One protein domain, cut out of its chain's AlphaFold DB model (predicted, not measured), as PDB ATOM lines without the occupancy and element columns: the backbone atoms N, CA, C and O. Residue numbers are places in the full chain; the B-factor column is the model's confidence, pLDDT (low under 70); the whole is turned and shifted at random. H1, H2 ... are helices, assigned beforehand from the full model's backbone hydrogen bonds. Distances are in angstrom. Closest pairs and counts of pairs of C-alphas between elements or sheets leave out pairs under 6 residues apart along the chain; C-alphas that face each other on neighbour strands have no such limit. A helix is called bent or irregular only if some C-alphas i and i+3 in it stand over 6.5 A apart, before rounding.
ATOM      1  N   LEU A  83     124.610 195.310 191.695       94.75
ATOM      2  CA  LEU A  83     125.107 193.968 192.013       94.75
ATOM      3  C   LEU A  83     123.962 192.952 192.058       94.75
ATOM      4  O   LEU A  83     124.083 191.883 191.467       94.75
ATOM      5  N   CYS A  84     122.828 193.304 192.677       93.81
ATOM      6  CA  CYS A  84     121.641 192.443 192.665       93.81
ATOM      7  C   CYS A  84     121.134 192.221 191.238       93.81
ATOM      8  O   CYS A  84     120.899 191.085 190.832       93.81
ATOM      9  N   SER A  85     120.997 193.282 190.442       95.56
ATOM     10  CA  SER A  85     120.519 193.149 189.066       95.56
ATOM     11  C   SER A  85     121.456 192.289 188.208       95.56
ATOM     12  O   SER A  85     120.976 191.496 187.401       95.56
ATOM     13  N   TRP A  86     122.776 192.384 188.404       95.94
ATOM     14  CA  TRP A  86     123.760 191.555 187.699       95.94
ATOM     15  C   TRP A  86     123.581 190.073 188.031       95.94
ATOM     16  O   TRP A  86     123.594 189.218 187.145       95.94
ATOM     17  N   MET A  87     123.354 189.767 189.305       91.69
ATOM     18  CA  MET A  87     123.090 188.413 189.783       91.69
ATOM     19  C   MET A  87     121.776 187.856 189.240       91.69
ATOM     20  O   MET A  87     121.749 186.741 188.722       91.69
ATOM     21  N   MET A  88     120.703 188.649 189.263       91.25
ATOM     22  CA  MET A  88     119.410 188.265 188.692       91.25
ATOM     23  C   MET A  88     119.512 187.987 187.190       91.25
ATOM     24  O   MET A  88     118.978 186.990 186.707       91.25
ATOM     25  N   LEU A  89     120.247 188.818 186.449       94.00
ATOM     26  CA  LEU A  89     120.433 188.619 185.015       94.00
ATOM     27  C   LEU A  89     121.269 187.367 184.704       94.00
ATOM     28  O   LEU A  89     121.032 186.696 183.702       94.00
ATOM     29  N   ASN A  90     122.182 186.989 185.602       92.50
ATOM     30  CA  ASN A  90     122.864 185.701 185.531       92.50
ATOM     31  C   ASN A  90     121.921 184.511 185.763       92.50
ATOM     32  O   ASN A  90     122.056 183.503 185.070       92.50
ATOM     33  N   VAL A  91     120.933 184.617 186.662       89.56
ATOM     34  CA  VAL A  91     119.884 183.580 186.802       89.56
ATOM     35  C   VAL A  91     119.076 183.455 185.520       89.56
ATOM     36  O   VAL A  91     118.822 182.346 185.060       89.56
ATOM     37  N   VAL A  92     118.702 184.583 184.910       92.19
ATOM     38  CA  VAL A  92     117.996 184.587 183.621       92.19
ATOM     39  C   VAL A  92     118.838 183.901 182.548       92.19
ATOM     40  O   VAL A  92     118.322 183.062 181.817       92.19
ATOM     41  N   GLN A  93     120.140 184.187 182.486       92.25
ATOM     42  CA  GLN A  93     121.050 183.518 181.557       92.25
ATOM     43  C   GLN A  93     121.087 181.997 181.785       92.25
ATOM     44  O   GLN A  93     120.947 181.241 180.826       92.25
ATOM     45  N   MET A  94     121.198 181.543 183.039       89.06
ATOM     46  CA  MET A  94     121.135 180.115 183.382       89.06
ATOM     47  C   MET A  94     119.802 179.478 182.992       89.06
ATOM     48  O   MET A  94     119.772 178.353 182.505       89.06
ATOM     49  N   ALA A  95     118.693 180.184 183.197       89.75
ATOM     50  CA  ALA A  95     117.372 179.698 182.834       89.75
ATOM     51  C   ALA A  95     117.211 179.583 181.310       89.75
ATOM     52  O   ALA A  95     116.672 178.587 180.836       89.75
ATOM     53  N   LEU A  96     117.725 180.548 180.539       91.38
ATOM     54  CA  LEU A  96     117.760 180.482 179.071       91.38
ATOM     55  C   LEU A  96     118.634 179.321 178.574       91.38
ATOM     56  O   LEU A  96     118.297 178.679 177.583       91.38
ATOM     57  N   GLU A  97     119.742 179.039 179.264       88.38
ATOM     58  CA  GLU A  97     120.583 177.867 179.007       88.38
ATOM     59  C   GLU A  97     119.884 176.559 179.391       88.38
ATOM     60  O   GLU A  97     120.050 175.573 178.700       88.38
ATOM     61  N   ALA A  98     119.099 176.502 180.464       88.00
ATOM     62  CA  ALA A  98     118.452 175.258 180.887       88.00
ATOM     63  C   ALA A  98     117.197 174.932 180.063       88.00
ATOM     64  O   ALA A  98     116.975 173.786 179.675       88.00
ATOM     65  N   CYS A  99     116.380 175.947 179.782       88.25
ATOM     66  CA  CYS A  99     115.076 175.825 179.135       88.25
ATOM     67  C   CYS A  99     115.124 175.971 177.607       88.25
ATOM     68  O   CYS A  99     114.105 176.346 177.029       88.25
ATOM     69  N   HIS A 100     116.296 175.715 177.007       75.25
ATOM     70  CA  HIS A 100     116.629 175.790 175.578       75.25
ATOM     71  C   HIS A 100     115.424 175.960 174.632       75.25
ATOM     72  O   HIS A 100     114.622 175.042 174.462       75.25
ATOM     73  N   SER A 101     115.361 177.113 173.966       71.19
ATOM     74  CA  SER A 101     114.545 177.337 172.771       71.19
ATOM     75  C   SER A 101     115.456 177.823 171.649       71.19
ATOM     76  O   SER A 101     116.284 178.709 171.884       71.19
ATOM     77  N   ASP A 102     115.311 177.280 170.441       73.25
ATOM     78  CA  ASP A 102     116.095 177.713 169.271       73.25
ATOM     79  C   ASP A 102     115.856 179.199 168.946       73.25
ATOM     80  O   ASP A 102     116.753 179.896 168.469       73.25
ATOM     81  N   ASP A 103     114.687 179.724 169.324       78.50
ATOM     82  CA  ASP A 103     114.317 181.132 169.156       78.50
ATOM     83  C   ASP A 103     115.056 182.087 170.118       78.50
ATOM     84  O   ASP A 103     115.039 183.305 169.927       78.50
ATOM     85  N   ASP A 104     115.741 181.571 171.146       88.75
ATOM     86  CA  ASP A 104     116.385 182.398 172.173       88.75
ATOM     87  C   ASP A 104     117.840 182.773 171.843       88.75
ATOM     88  O   ASP A 104     118.489 183.418 172.665       88.75
ATOM     89  N   ILE A 105     118.398 182.404 170.683       90.12
ATOM     90  CA  ILE A 105     119.822 182.664 170.376       90.12
ATOM     91  C   ILE A 105     120.165 184.153 170.526       90.12
ATOM     92  O   ILE A 105     121.122 184.503 171.221       90.12
ATOM     93  N   VAL A 106     119.354 185.031 169.929       91.62
ATOM     94  CA  VAL A 106     119.546 186.488 170.016       91.62
ATOM     95  C   VAL A 106     119.378 186.962 171.460       91.62
ATOM     96  O   VAL A 106     120.230 187.679 171.981       91.62
ATOM     97  N   LEU A 107     118.334 186.498 172.151       94.06
ATOM     98  CA  LEU A 107     118.067 186.867 173.542       94.06
ATOM     99  C   LEU A 107     119.210 186.454 174.485       94.06
ATOM    100  O   LEU A 107     119.583 187.209 175.386       94.06
ATOM    101  N   ARG A 108     119.806 185.278 174.271       93.75
ATOM    102  CA  ARG A 108     120.966 184.785 175.027       93.75
ATOM    103  C   ARG A 108     122.189 185.666 174.805       93.75
ATOM    104  O   ARG A 108     122.862 186.003 175.778       93.75
ATOM    105  N   GLN A 109     122.454 186.063 173.562       93.94
ATOM    106  CA  GLN A 109     123.558 186.964 173.226       93.94
ATOM    107  C   GLN A 109     123.366 188.353 173.848       93.94
ATOM    108  O   GLN A 109     124.283 188.868 174.486       93.94
ATOM    109  N   GLU A 110     122.167 188.933 173.746       95.25
ATOM    110  CA  GLU A 110     121.830 190.222 174.368       95.25
ATOM    111  C   GLU A 110     121.971 190.184 175.896       95.25
ATOM    112  O   GLU A 110     122.512 191.110 176.510       95.25
ATOM    113  N   THR A 111     121.513 189.096 176.516       96.12
ATOM    114  CA  THR A 111     121.613 188.892 177.968       96.12
ATOM    115  C   THR A 111     123.069 188.752 178.394       96.12
ATOM    116  O   THR A 111     123.492 189.410 179.341       96.12
ATOM    117  N   ALA A 112     123.866 187.964 177.665       95.25
ATOM    118  CA  ALA A 112     125.295 187.818 177.925       95.25
ATOM    119  C   ALA A 112     126.038 189.158 177.798       95.25
ATOM    120  O   ALA A 112     126.827 189.507 178.676       95.25
ATOM    121  N   ALA A 113     125.751 189.942 176.756       96.69
ATOM    122  CA  ALA A 113     126.338 191.268 176.573       96.69
ATOM    123  C   ALA A 113     125.959 192.223 177.717       96.69
ATOM    124  O   ALA A 113     126.810 192.945 178.236       96.69
ATOM    125  N   SER A 114     124.702 192.191 178.161       97.62
ATOM    126  CA  SER A 114     124.225 192.989 179.295       97.62
ATOM    127  C   SER A 114     124.929 192.609 180.601       97.62
ATOM    128  O   SER A 114     125.422 193.487 181.304       97.62
ATOM    129  N   VAL A 115     125.073 191.308 180.886       96.75
ATOM    130  CA  VAL A 115     125.835 190.802 182.042       96.75
ATOM    131  C   VAL A 115     127.280 191.311 182.026       96.75
ATOM    132  O   VAL A 115     127.786 191.720 183.072       96.75
ATOM    133  N   GLN A 116     127.933 191.337 180.859       96.94
ATOM    134  CA  GLN A 116     129.303 191.849 180.731       96.94
ATOM    135  C   GLN A 116     129.391 193.357 180.978       96.94
ATOM    136  O   GLN A 116     130.224 193.789 181.769       96.94
ATOM    137  N   ARG A 117     128.481 194.157 180.408       98.06
ATOM    138  CA  ARG A 117     128.432 195.610 180.657       98.06
ATOM    139  C   ARG A 117     128.247 195.939 182.140       98.06
ATOM    140  O   ARG A 117     128.851 196.875 182.657       98.06
ATOM    141  N   MET A 118     127.410 195.167 182.828       98.19
ATOM    142  CA  MET A 118     127.195 195.326 184.265       98.19
ATOM    143  C   MET A 118     128.433 194.930 185.072       98.19
ATOM    144  O   MET A 118     128.770 195.624 186.027       98.19
ATOM    145  N   LEU A 119     129.135 193.865 184.677       97.31
ATOM    146  CA  LEU A 119     130.399 193.476 185.301       97.31
ATOM    147  C   LEU A 119     131.477 194.552 185.114       97.31
ATOM    148  O   LEU A 119     132.158 194.897 186.076       97.31
ATOM    149  N   ASP A 120     131.586 195.141 183.923       98.12
ATOM    150  CA  ASP A 120     132.519 196.242 183.659       98.12
ATOM    151  C   ASP A 120     132.225 197.446 184.562       98.12
ATOM    152  O   ASP A 120     133.136 198.021 185.163       98.12
ATOM    153  N   PHE A 121     130.944 197.790 184.727       98.12
ATOM    154  CA  PHE A 121     130.526 198.832 185.661       98.12
ATOM    155  C   PHE A 121     130.877 198.478 187.114       98.12
ATOM    156  O   PHE A 121     131.407 199.324 187.834       98.12
ATOM    157  N   ILE A 122     130.589 197.247 187.553       97.38
ATOM    158  CA  ILE A 122     130.908 196.760 188.904       97.38
ATOM    159  C   ILE A 122     132.406 196.909 189.156       97.38
ATOM    160  O   ILE A 122     132.794 197.521 190.144       97.38
ATOM    161  N   MET A 123     133.247 196.430 188.239       97.19
ATOM    162  CA  MET A 123     134.702 196.511 188.354       97.19
ATOM    163  C   MET A 123     135.211 197.955 188.382       97.19
ATOM    164  O   MET A 123     136.089 198.277 189.180       97.19
ATOM    165  N   ALA A 124     134.649 198.837 187.552       97.50
ATOM    166  CA  ALA A 124     135.037 200.247 187.513       97.50
ATOM    167  C   ALA A 124     134.696 201.005 188.808       97.50
ATOM    168  O   ALA A 124     135.333 202.013 189.112       97.50
ATOM    169  N   ASN A 125     133.707 200.527 189.572       97.06
ATOM    170  CA  ASN A 125     133.221 201.175 190.792       97.06
ATOM    171  C   ASN A 125     133.464 200.343 192.071       97.06
ATOM    172  O   ASN A 125     133.007 200.709 193.161       97.06
ATOM    173  N   ASP A 126     134.180 199.222 191.967       95.12
ATOM    174  CA  ASP A 126     134.530 198.386 193.109       95.12
ATOM    175  C   ASP A 126     135.713 198.993 193.870       95.12
ATOM    176  O   ASP A 126     136.863 198.975 193.425       95.12
ATOM    177  N   LEU A 127     135.432 199.497 195.070       93.56
ATOM    178  CA  LEU A 127     136.442 200.086 195.946       93.56
ATOM    179  C   LEU A 127     137.440 199.054 196.473       93.56
ATOM    180  O   LEU A 127     138.552 199.418 196.850       93.56
ATOM    181  N   GLU A 128     137.069 197.777 196.472       90.81
ATOM    182  CA  GLU A 128     137.957 196.686 196.862       90.81
ATOM    183  C   GLU A 128     138.881 196.263 195.720       90.81
ATOM    184  O   GLU A 128     139.816 195.495 195.952       90.81
ATOM    185  N   ARG A 129     138.666 196.797 194.508       92.19
ATOM    186  CA  ARG A 129     139.457 196.523 193.305       92.19
ATOM    187  C   ARG A 129     139.576 195.027 193.011       92.19
ATOM    188  O   ARG A 129     140.662 194.555 192.666       92.19
ATOM    189  N   ARG A 130     138.490 194.266 193.178       92.88
ATOM    190  CA  ARG A 130     138.479 192.864 192.758       92.88
ATOM    191  C   ARG A 130     138.685 192.786 191.249       92.88
ATOM    192  O   ARG A 130     138.121 193.554 190.467       92.88
ATOM    193  N   SER A 131     139.511 191.839 190.846       94.00
ATOM    194  CA  SER A 131     139.741 191.476 189.457       94.00
ATOM    195  C   SER A 131     138.498 190.840 188.832       94.00
ATOM    196  O   SER A 131     137.597 190.356 189.520       94.00
ATOM    197  N   ARG A 132     138.478 190.779 187.496       94.19
ATOM    198  CA  ARG A 132     137.451 190.042 186.747       94.19
ATOM    199  C   ARG A 132     137.334 188.592 187.221       94.19
ATOM    200  O   ARG A 132     136.231 188.137 187.490       94.19
ATOM    201  N   ALA A 133     138.466 187.910 187.387       93.94
ATOM    202  CA  ALA A 133     138.504 186.518 187.826       93.94
ATOM    203  C   ALA A 133     137.902 186.329 189.232       93.94
ATOM    204  O   ALA A 133     137.214 185.345 189.477       93.94
ATOM    205  N   GLU A 134     138.113 187.278 190.151       93.31
ATOM    206  CA  GLU A 134     137.483 187.238 191.478       93.31
ATOM    207  C   GLU A 134     135.960 187.396 191.390       93.31
ATOM    208  O   GLU A 134     135.231 186.660 192.055       93.31
ATOM    209  N   TRP A 135     135.458 188.308 190.552       93.12
ATOM    210  CA  TRP A 135     134.016 188.460 190.331       93.12
ATOM    211  C   TRP A 135     133.393 187.251 189.629       93.12
ATOM    212  O   TRP A 135     132.308 186.812 190.005       93.12
ATOM    213  N   GLU A 136     134.084 186.668 188.654       90.88
ATOM    214  CA  GLU A 136     133.660 185.428 187.998       90.88
ATOM    215  C   GLU A 136     133.639 184.252 188.982       90.88
ATOM    216  O   GLU A 136     132.712 183.447 188.945       90.88
ATOM    217  N   ALA A 137     134.586 184.184 189.922       91.12
ATOM    218  CA  ALA A 137     134.585 183.177 190.981       91.12
ATOM    219  C   ALA A 137     133.413 183.357 191.963       91.12
ATOM    220  O   ALA A 137     132.772 182.373 192.333       91.12
ATOM    221  N   VAL A 138     133.094 184.601 192.351       88.81
ATOM    222  CA  VAL A 138     131.893 184.919 193.150       88.81
ATOM    223  C   VAL A 138     130.637 184.433 192.432       88.81
ATOM    224  O   VAL A 138     129.780 183.785 193.036       88.81
ATOM    225  N   LEU A 139     130.535 184.729 191.138       87.75
ATOM    226  CA  LEU A 139     129.402 184.311 190.333       87.75
ATOM    227  C   LEU A 139     129.323 182.786 190.227       87.75
ATOM    228  O   LEU A 139     128.251 182.221 190.421       87.75
ATOM    229  N   GLU A 140     130.435 182.102 189.967       89.50
ATOM    230  CA  GLU A 140     130.450 180.642 189.874       89.50
ATOM    231  C   GLU A 140     130.036 179.989 191.192       89.50
ATOM    232  O   GLU A 140     129.233 179.057 191.195       89.50
ATOM    233  N   GLN A 141     130.502 180.518 192.327       88.31
ATOM    234  CA  GLN A 141     130.091 180.043 193.646       88.31
ATOM    235  C   GLN A 141     128.566 180.113 193.834       88.31
ATOM    236  O   GLN A 141     127.985 179.238 194.475       88.31
ATOM    237  N   GLN A 142     127.914 181.123 193.255       83.81
ATOM    238  CA  GLN A 142     126.461 181.304 193.316       83.81
ATOM    239  C   GLN A 142     125.708 180.483 192.269       83.81
ATOM    240  O   GLN A 142     124.617 179.987 192.550       83.81
ATOM    241  N   ARG A 143     126.277 180.310 191.072       87.00
ATOM    242  CA  ARG A 143     125.677 179.507 189.997       87.00
ATOM    243  C   ARG A 143     125.765 178.014 190.296       87.00
ATOM    244  O   ARG A 143     124.869 177.269 189.903       87.00
ATOM    245  N   ARG A 144     126.808 177.560 190.999       87.94
ATOM    246  CA  ARG A 144     127.083 176.138 191.231       87.94
ATOM    247  C   ARG A 144     125.902 175.365 191.841       87.94
ATOM    248  O   ARG A 144     125.507 174.384 191.218       87.94
ATOM    249  N   PRO A 145     125.266 175.789 192.954       85.19
ATOM    250  CA  PRO A 145     124.131 175.053 193.518       85.19
ATOM    251  C   PRO A 145     122.974 174.890 192.528       85.19
ATOM    252  O   PRO A 145     122.377 173.822 192.429       85.19
ATOM    253  N   MET A 146     122.685 175.938 191.754       83.69
ATOM    254  CA  MET A 146     121.629 175.904 190.747       83.69
ATOM    255  C   MET A 146     122.003 174.995 189.573       83.69
ATOM    256  O   MET A 146     121.167 174.230 189.105       83.69
ATOM    257  N   ARG A 147     123.261 175.017 189.124       85.38
ATOM    258  CA  ARG A 147     123.775 174.114 188.084       85.38
ATOM    259  C   ARG A 147     123.705 172.650 188.525       85.38
ATOM    260  O   ARG A 147     123.243 171.810 187.754       85.38
ATOM    261  N   ASP A 148     124.116 172.357 189.755       86.12
ATOM    262  CA  ASP A 148     124.074 171.014 190.342       86.12
ATOM    263  C   ASP A 148     122.619 170.521 190.459       86.12
ATOM    264  O   ASP A 148     122.298 169.377 190.119       86.12
ATOM    265  N   GLN A 149     121.702 171.410 190.851       84.56
ATOM    266  CA  GLN A 149     120.270 171.123 190.889       84.56
ATOM    267  C   GLN A 149     119.696 170.860 189.491       84.56
ATOM    268  O   GLN A 149     118.978 169.880 189.299       84.56
ATOM    269  N   LEU A 150     120.005 171.701 188.503       82.69
ATOM    270  CA  LEU A 150     119.533 171.522 187.127       82.69
ATOM    271  C   LEU A 150     120.044 170.205 186.528       82.69
ATOM    272  O   LEU A 150     119.270 169.482 185.910       82.69
ATOM    273  N   SER A 151     121.308 169.860 186.780       81.88
ATOM    274  CA  SER A 151     121.944 168.637 186.261       81.88
ATOM    275  C   SER A 151     121.383 167.349 186.876       81.88
ATOM    276  O   SER A 151     121.420 166.298 186.244       81.88
ATOM    277  N   SER A 152     120.866 167.419 188.106       84.31
ATOM    278  CA  SER A 152     120.238 166.288 188.810       84.31
ATOM    279  C   SER A 152     118.715 166.225 188.648       84.31
ATOM    280  O   SER A 152     118.082 165.270 189.101       84.31
ATOM    281  N   THR A 153     118.106 167.228 188.008       86.38
ATOM    282  CA  THR A 153     116.657 167.281 187.803       86.38
ATOM    283  C   THR A 153     116.244 166.366 186.653       86.38
ATOM    284  O   THR A 153     116.797 166.429 185.559       86.38
ATOM    285  N   ASP A 154     115.220 165.544 186.889       91.69
ATOM    286  CA  ASP A 154     114.595 164.723 185.850       91.69
ATOM    287  C   ASP A 154     114.182 165.577 184.625       91.69
ATOM    288  O   ASP A 154     113.530 166.614 184.808       91.69
ATOM    289  N   PRO A 155     114.485 165.155 183.380       88.88
ATOM    290  CA  PRO A 155     114.197 165.948 182.183       88.88
ATOM    291  C   PRO A 155     112.722 166.333 182.017       88.88
ATOM    292  O   PRO A 155     112.422 167.434 181.553       88.88
ATOM    293  N   THR A 156     111.784 165.475 182.432       89.81
ATOM    294  CA  THR A 156     110.345 165.777 182.356       89.81
ATOM    295  C   THR A 156     109.971 166.863 183.360       89.81
ATOM    296  O   THR A 156     109.213 167.783 183.038       89.81
ATOM    297  N   ARG A 157     110.530 166.802 184.576       89.00
ATOM    298  CA  ARG A 157     110.357 167.856 185.588       89.00
ATOM    299  C   ARG A 157     110.958 169.180 185.135       89.00
ATOM    300  O   ARG A 157     110.298 170.205 185.294       89.00
ATOM    301  N   LEU A 158     112.148 169.161 184.538       88.69
ATOM    302  CA  LEU A 158     112.776 170.358 183.984       88.69
ATOM    303  C   LEU A 158     111.917 170.961 182.865       88.69
ATOM    304  O   LEU A 158     111.586 172.144 182.917       88.69
ATOM    305  N   ALA A 159     111.459 170.144 181.913       89.25
ATOM    306  CA  ALA A 159     110.580 170.598 180.838       89.25
ATOM    307  C   ALA A 159     109.273 171.217 181.372       89.25
ATOM    308  O   ALA A 159     108.822 172.247 180.873       89.25
ATOM    309  N   ASN A 160     108.677 170.632 182.415       89.31
ATOM    310  CA  ASN A 160     107.510 171.209 183.084       89.31
ATOM    311  C   ASN A 160     107.835 172.541 183.776       89.31
ATOM    312  O   ASN A 160     107.083 173.500 183.617       89.31
ATOM    313  N   ALA A 161     108.964 172.636 184.484       88.38
ATOM    314  CA  ALA A 161     109.400 173.877 185.125       88.38
ATOM    315  C   ALA A 161     109.613 175.012 184.106       88.38
ATOM    316  O   ALA A 161     109.232 176.153 184.365       88.38
ATOM    317  N   CYS A 162     110.146 174.684 182.929       90.25
ATOM    318  CA  CYS A 162     110.337 175.621 181.824       90.25
ATOM    319  C   CYS A 162     109.024 176.056 181.153       90.25
ATOM    320  O   CYS A 162     108.926 177.188 180.681       90.25
ATOM    321  N   ARG A 163     108.002 175.188 181.101       89.19
ATOM    322  CA  ARG A 163     106.707 175.507 180.471       89.19
ATOM    323  C   ARG A 163     105.743 176.234 181.397       89.19
ATOM    324  O   ARG A 163     105.139 177.217 180.986       89.19
ATOM    325  N   THR A 164     105.564 175.741 182.618       88.25
ATOM    326  CA  THR A 164     104.474 176.165 183.517       88.25
ATOM    327  C   THR A 164     104.943 176.462 184.938       88.25
ATOM    328  O   THR A 164     104.112 176.725 185.800       88.25
ATOM    329  N   GLY A 165     106.244 176.354 185.210       87.31
ATOM    330  CA  GLY A 165     106.810 176.662 186.518       87.31
ATOM    331  C   GLY A 165     107.321 178.103 186.628       87.31
ATOM    332  O   GLY A 165     107.400 178.811 185.622       87.31
ATOM    333  N   PRO A 166     107.774 178.509 187.829       84.62
ATOM    334  CA  PRO A 166     108.286 179.857 188.085       84.62
ATOM    335  C   PRO A 166     109.442 180.275 187.165       84.62
ATOM    336  O   PRO A 166     109.532 181.429 186.758       84.62
ATOM    337  N   VAL A 167     110.313 179.330 186.789       86.50
ATOM    338  CA  VAL A 167     111.396 179.578 185.822       86.50
ATOM    339  C   VAL A 167     110.817 179.937 184.453       86.50
ATOM    340  O   VAL A 167     111.228 180.924 183.845       86.50
ATOM    341  N   GLY A 168     109.821 179.177 183.993       88.00
ATOM    342  CA  GLY A 168     109.078 179.483 182.777       88.00
ATOM    343  C   GLY A 168     108.400 180.851 182.823       88.00
ATOM    344  O   GLY A 168     108.445 181.576 181.832       88.00
ATOM    345  N   ASP A 169     107.817 181.234 183.960       89.06
ATOM    346  CA  ASP A 169     107.157 182.533 184.142       89.06
ATOM    347  C   ASP A 169     108.148 183.695 183.992       89.06
ATOM    348  O   ASP A 169     107.899 184.635 183.232       89.06
ATOM    349  N   VAL A 170     109.309 183.601 184.650       88.81
ATOM    350  CA  VAL A 170     110.393 184.590 184.528       88.81
ATOM    351  C   VAL A 170     110.866 184.693 183.079       88.81
ATOM    352  O   VAL A 170     110.970 185.797 182.546       88.81
ATOM    353  N   LEU A 171     111.101 183.558 182.412       91.50
ATOM    354  CA  LEU A 171     111.542 183.552 181.019       91.50
ATOM    355  C   LEU A 171     110.491 184.124 180.070       91.50
ATOM    356  O   LEU A 171     110.846 184.872 179.166       91.50
ATOM    357  N   ARG A 172     109.201 183.824 180.261       92.06
ATOM    358  CA  ARG A 172     108.131 184.409 179.439       92.06
ATOM    359  C   ARG A 172     108.050 185.921 179.615       92.06
ATOM    360  O   ARG A 172     107.951 186.622 178.614       92.06
ATOM    361  N   ASN A 173     108.154 186.414 180.847       90.88
ATOM    362  CA  ASN A 173     108.179 187.852 181.120       90.88
ATOM    363  C   ASN A 173     109.411 188.527 180.506       90.88
ATOM    364  O   ASN A 173     109.320 189.624 179.970       90.88
ATOM    365  N   TYR A 174     110.570 187.876 180.551       92.56
ATOM    366  CA  TYR A 174     111.790 188.431 179.972       92.56
ATOM    367  C   TYR A 174     111.787 188.398 178.432       92.56
ATOM    368  O   TYR A 174     112.234 189.349 177.784       92.56
ATOM    369  N   ARG A 175     111.227 187.336 177.834       92.75
ATOM    370  CA  ARG A 175     111.008 187.207 176.382       92.75
ATOM    371  C   ARG A 175     109.989 188.219 175.856       92.75
ATOM    372  O   ARG A 175     110.147 188.683 174.733       92.75
ATOM    373  N   SER A 176     108.964 188.563 176.639       93.50
ATOM    374  CA  SER A 176     107.927 189.514 176.214       93.50
ATOM    375  C   SER A 176     108.398 190.971 176.202       93.50
ATOM    376  O   SER A 176     107.775 191.796 175.534       93.50
ATOM    377  N   MET A 177     109.504 191.296 176.882       94.88
ATOM    378  CA  MET A 177     110.116 192.620 176.785       94.88
ATOM    379  C   MET A 177     110.696 192.842 175.377       94.88
ATOM    380  O   MET A 177     111.412 191.982 174.859       94.88
ATOM    381  N   PRO A 178     110.473 193.999 174.741       95.81
ATOM    382  CA  PRO A 178     111.193 194.367 173.528       95.81
ATOM    383  C   PRO A 178     112.708 194.504 173.787       95.81
ATOM    384  O   PRO A 178     113.100 194.975 174.859       95.81
ATOM    385  N   PRO A 179     113.583 194.202 172.806       94.81
ATOM    386  CA  PRO A 179     115.035 194.373 172.949       94.81
ATOM    387  C   PRO A 179     115.454 195.767 173.437       94.81
ATOM    388  O   PRO A 179     116.248 195.897 174.367       94.81
ATOM    389  N   ALA A 180     114.848 196.820 172.880       96.19
ATOM    390  CA  ALA A 180     115.117 198.202 173.278       96.19
ATOM    391  C   ALA A 180     114.699 198.504 174.728       96.19
ATOM    392  O   ALA A 180     115.256 199.392 175.368       96.19
ATOM    393  N   GLU A 181     113.712 197.794 175.274       96.81
ATOM    394  CA  GLU A 181     113.327 197.942 176.678       96.81
ATOM    395  C   GLU A 181     114.349 197.288 177.605       96.81
ATOM    396  O   GLU A 181     114.816 197.948 178.531       96.81
ATOM    397  N   ARG A 182     114.792 196.062 177.293       95.19
ATOM    398  CA  ARG A 182     115.871 195.393 178.041       95.19
ATOM    399  C   ARG A 182     117.152 196.226 178.063       95.19
ATOM    400  O   ARG A 182     117.759 196.394 179.116       95.19
ATOM    401  N   GLN A 183     117.535 196.786 176.915       96.75
ATOM    402  CA  GLN A 183     118.708 197.657 176.817       96.75
ATOM    403  C   GLN A 183     118.546 198.915 177.672       96.75
ATOM    404  O   GLN A 183     119.420 199.206 178.481       96.75
ATOM    405  N   ARG A 184     117.399 199.603 177.579       97.38
ATOM    406  CA  ARG A 184     117.121 200.791 178.402       97.38
ATOM    407  C   ARG A 184     117.148 200.498 179.899       97.38
ATOM    408  O   ARG A 184     117.622 201.342 180.648       97.38
ATOM    409  N   MET A 185     116.677 199.331 180.342       95.62
ATOM    410  CA  MET A 185     116.761 198.939 181.754       95.62
ATOM    411  C   MET A 185     118.214 198.854 182.232       95.62
ATOM    412  O   MET A 185     118.539 199.358 183.304       95.62
ATOM    413  N   VAL A 186     119.095 198.249 181.430       97.81
ATOM    414  CA  VAL A 186     120.530 198.173 181.740       97.81
ATOM    415  C   VAL A 186     121.163 199.563 181.677       97.81
ATOM    416  O   VAL A 186     121.900 199.936 182.582       97.81
ATOM    417  N   ASP A 187     120.851 200.362 180.660       98.19
ATOM    418  CA  ASP A 187     121.404 201.711 180.514       98.19
ATOM    419  C   ASP A 187     121.010 202.625 181.686       98.19
ATOM    420  O   ASP A 187     121.862 203.327 182.232       98.19
ATOM    421  N   ASP A 188     119.746 202.582 182.121       97.44
ATOM    422  CA  ASP A 188     119.263 203.367 183.263       97.44
ATOM    423  C   ASP A 188     119.950 202.940 184.565       97.44
ATOM    424  O   ASP A 188     120.429 203.782 185.330       97.44
ATOM    425  N   LEU A 189     120.085 201.628 184.775       97.50
ATOM    426  CA  LEU A 189     120.758 201.050 185.933       97.50
ATOM    427  C   LEU A 189     122.231 201.483 186.023       97.50
ATOM    428  O   LEU A 189     122.725 201.753 187.122       97.50
ATOM    429  N   LEU A 190     122.928 201.575 184.888       98.19
ATOM    430  CA  LEU A 190     124.356 201.905 184.804       98.19
ATOM    431  C   LEU A 190     124.637 203.414 184.654       98.19
ATOM    432  O   LEU A 190     125.796 203.817 184.567       98.19
ATOM    433  N   SER A 191     123.603 204.261 184.655       97.75
ATOM    434  CA  SER A 191     123.719 205.698 184.354       97.75
ATOM    435  C   SER A 191     124.466 206.537 185.404       97.75
ATOM    436  O   SER A 191     124.946 207.626 185.089       97.75
TER     437      SER A 191
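This is residues 83 to 191 of the 202 residues of an uncharacterized protein of Roseomonas sp. PeD5 (UniProt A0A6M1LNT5). A helical hairpin, H1 and H2, makes the core, with H1 nearest the middle of the whole; the bent helix H3 passes by this hairpin, H5 crosses near the end of H1, and H6 folds back beside H2. H4 and H5 make a corner at one end of the longest axis, while residues 124 to 129 stick out at the other. The 109 printed residues hold six named helices, H1 to H6 in that order, and no named strand, and the class is all helix. The whole is compact, with a radius of gyration of the C-alphas of 14.8 A and spans of 45 by 31 by 20 A.

Find C-alpha 83 at (125.107, 193.968, 192.013); from there H1, residues 83 to 98, runs 22.8 A. H2, residues 102 to 125, starts at C-alpha 102, at (116.095, 177.713, 169.271), and runs 36.2 A; it is irregular, with C-alphas 103 and 106 standing 7.5 A apart. Next comes H3, residues 132 to 152, assigned as one helix by its hydrogen bonds but bent, with C-alphas 142 and 145 at 6.7 A; its arms are H3a, residues 132 to 142, and H3b, residues 145 to 152. Then read H4, residues 155 to 164, H5, residues 166 to 176, and H6, residues 179 to 189, which ends at C-alpha 189, at (120.758, 201.050, 185.933).

Begin at H1 and H2, the hub, touching three helices each with H3 taken whole. They form a helical hairpin: look at the C-alphas of Trp 86 and Val 115, their closest at 6.1 A, and at a shallow tilt of 24 degrees, opposite ways. With residues 92 to 96 alone H1 touches H5, about perpendicular at 81 degrees, the closest C-alphas being those of Ala 95 and Val 167, 6.7 A apart. H2 only just touches H6, with 3 pairs of C-alphas within 8 A, through residues 114 to 118 alone; the closest C-alphas are those of Ser 114 and Val 186, at 6.8 A, and the tilt is a shallow 14 degrees, the same way. H2 also only just touches H3a, with 3 such pairs, through residues 119 to 123 alone; Met 123 and Arg 132 have the closest C-alphas, at 7.2 A. The arms H3a and H3b stand at a steep tilt of 57 degrees. H4 and H5 touch only at the corner. Helix packing is part aligned, part crossed. Every O i to N i+4 pair is within hydrogen-bond range in H1, H3a, H3b, H4, H5 and H6, and 18 of 20 are in H2.

The C-alphas of Leu 127 and Thr 156, the two farthest apart, are 45.2 A apart. The printed part has no cut and no long link. No printed residue is under 70 in pLDDT; the mean of the printed part is 91.4.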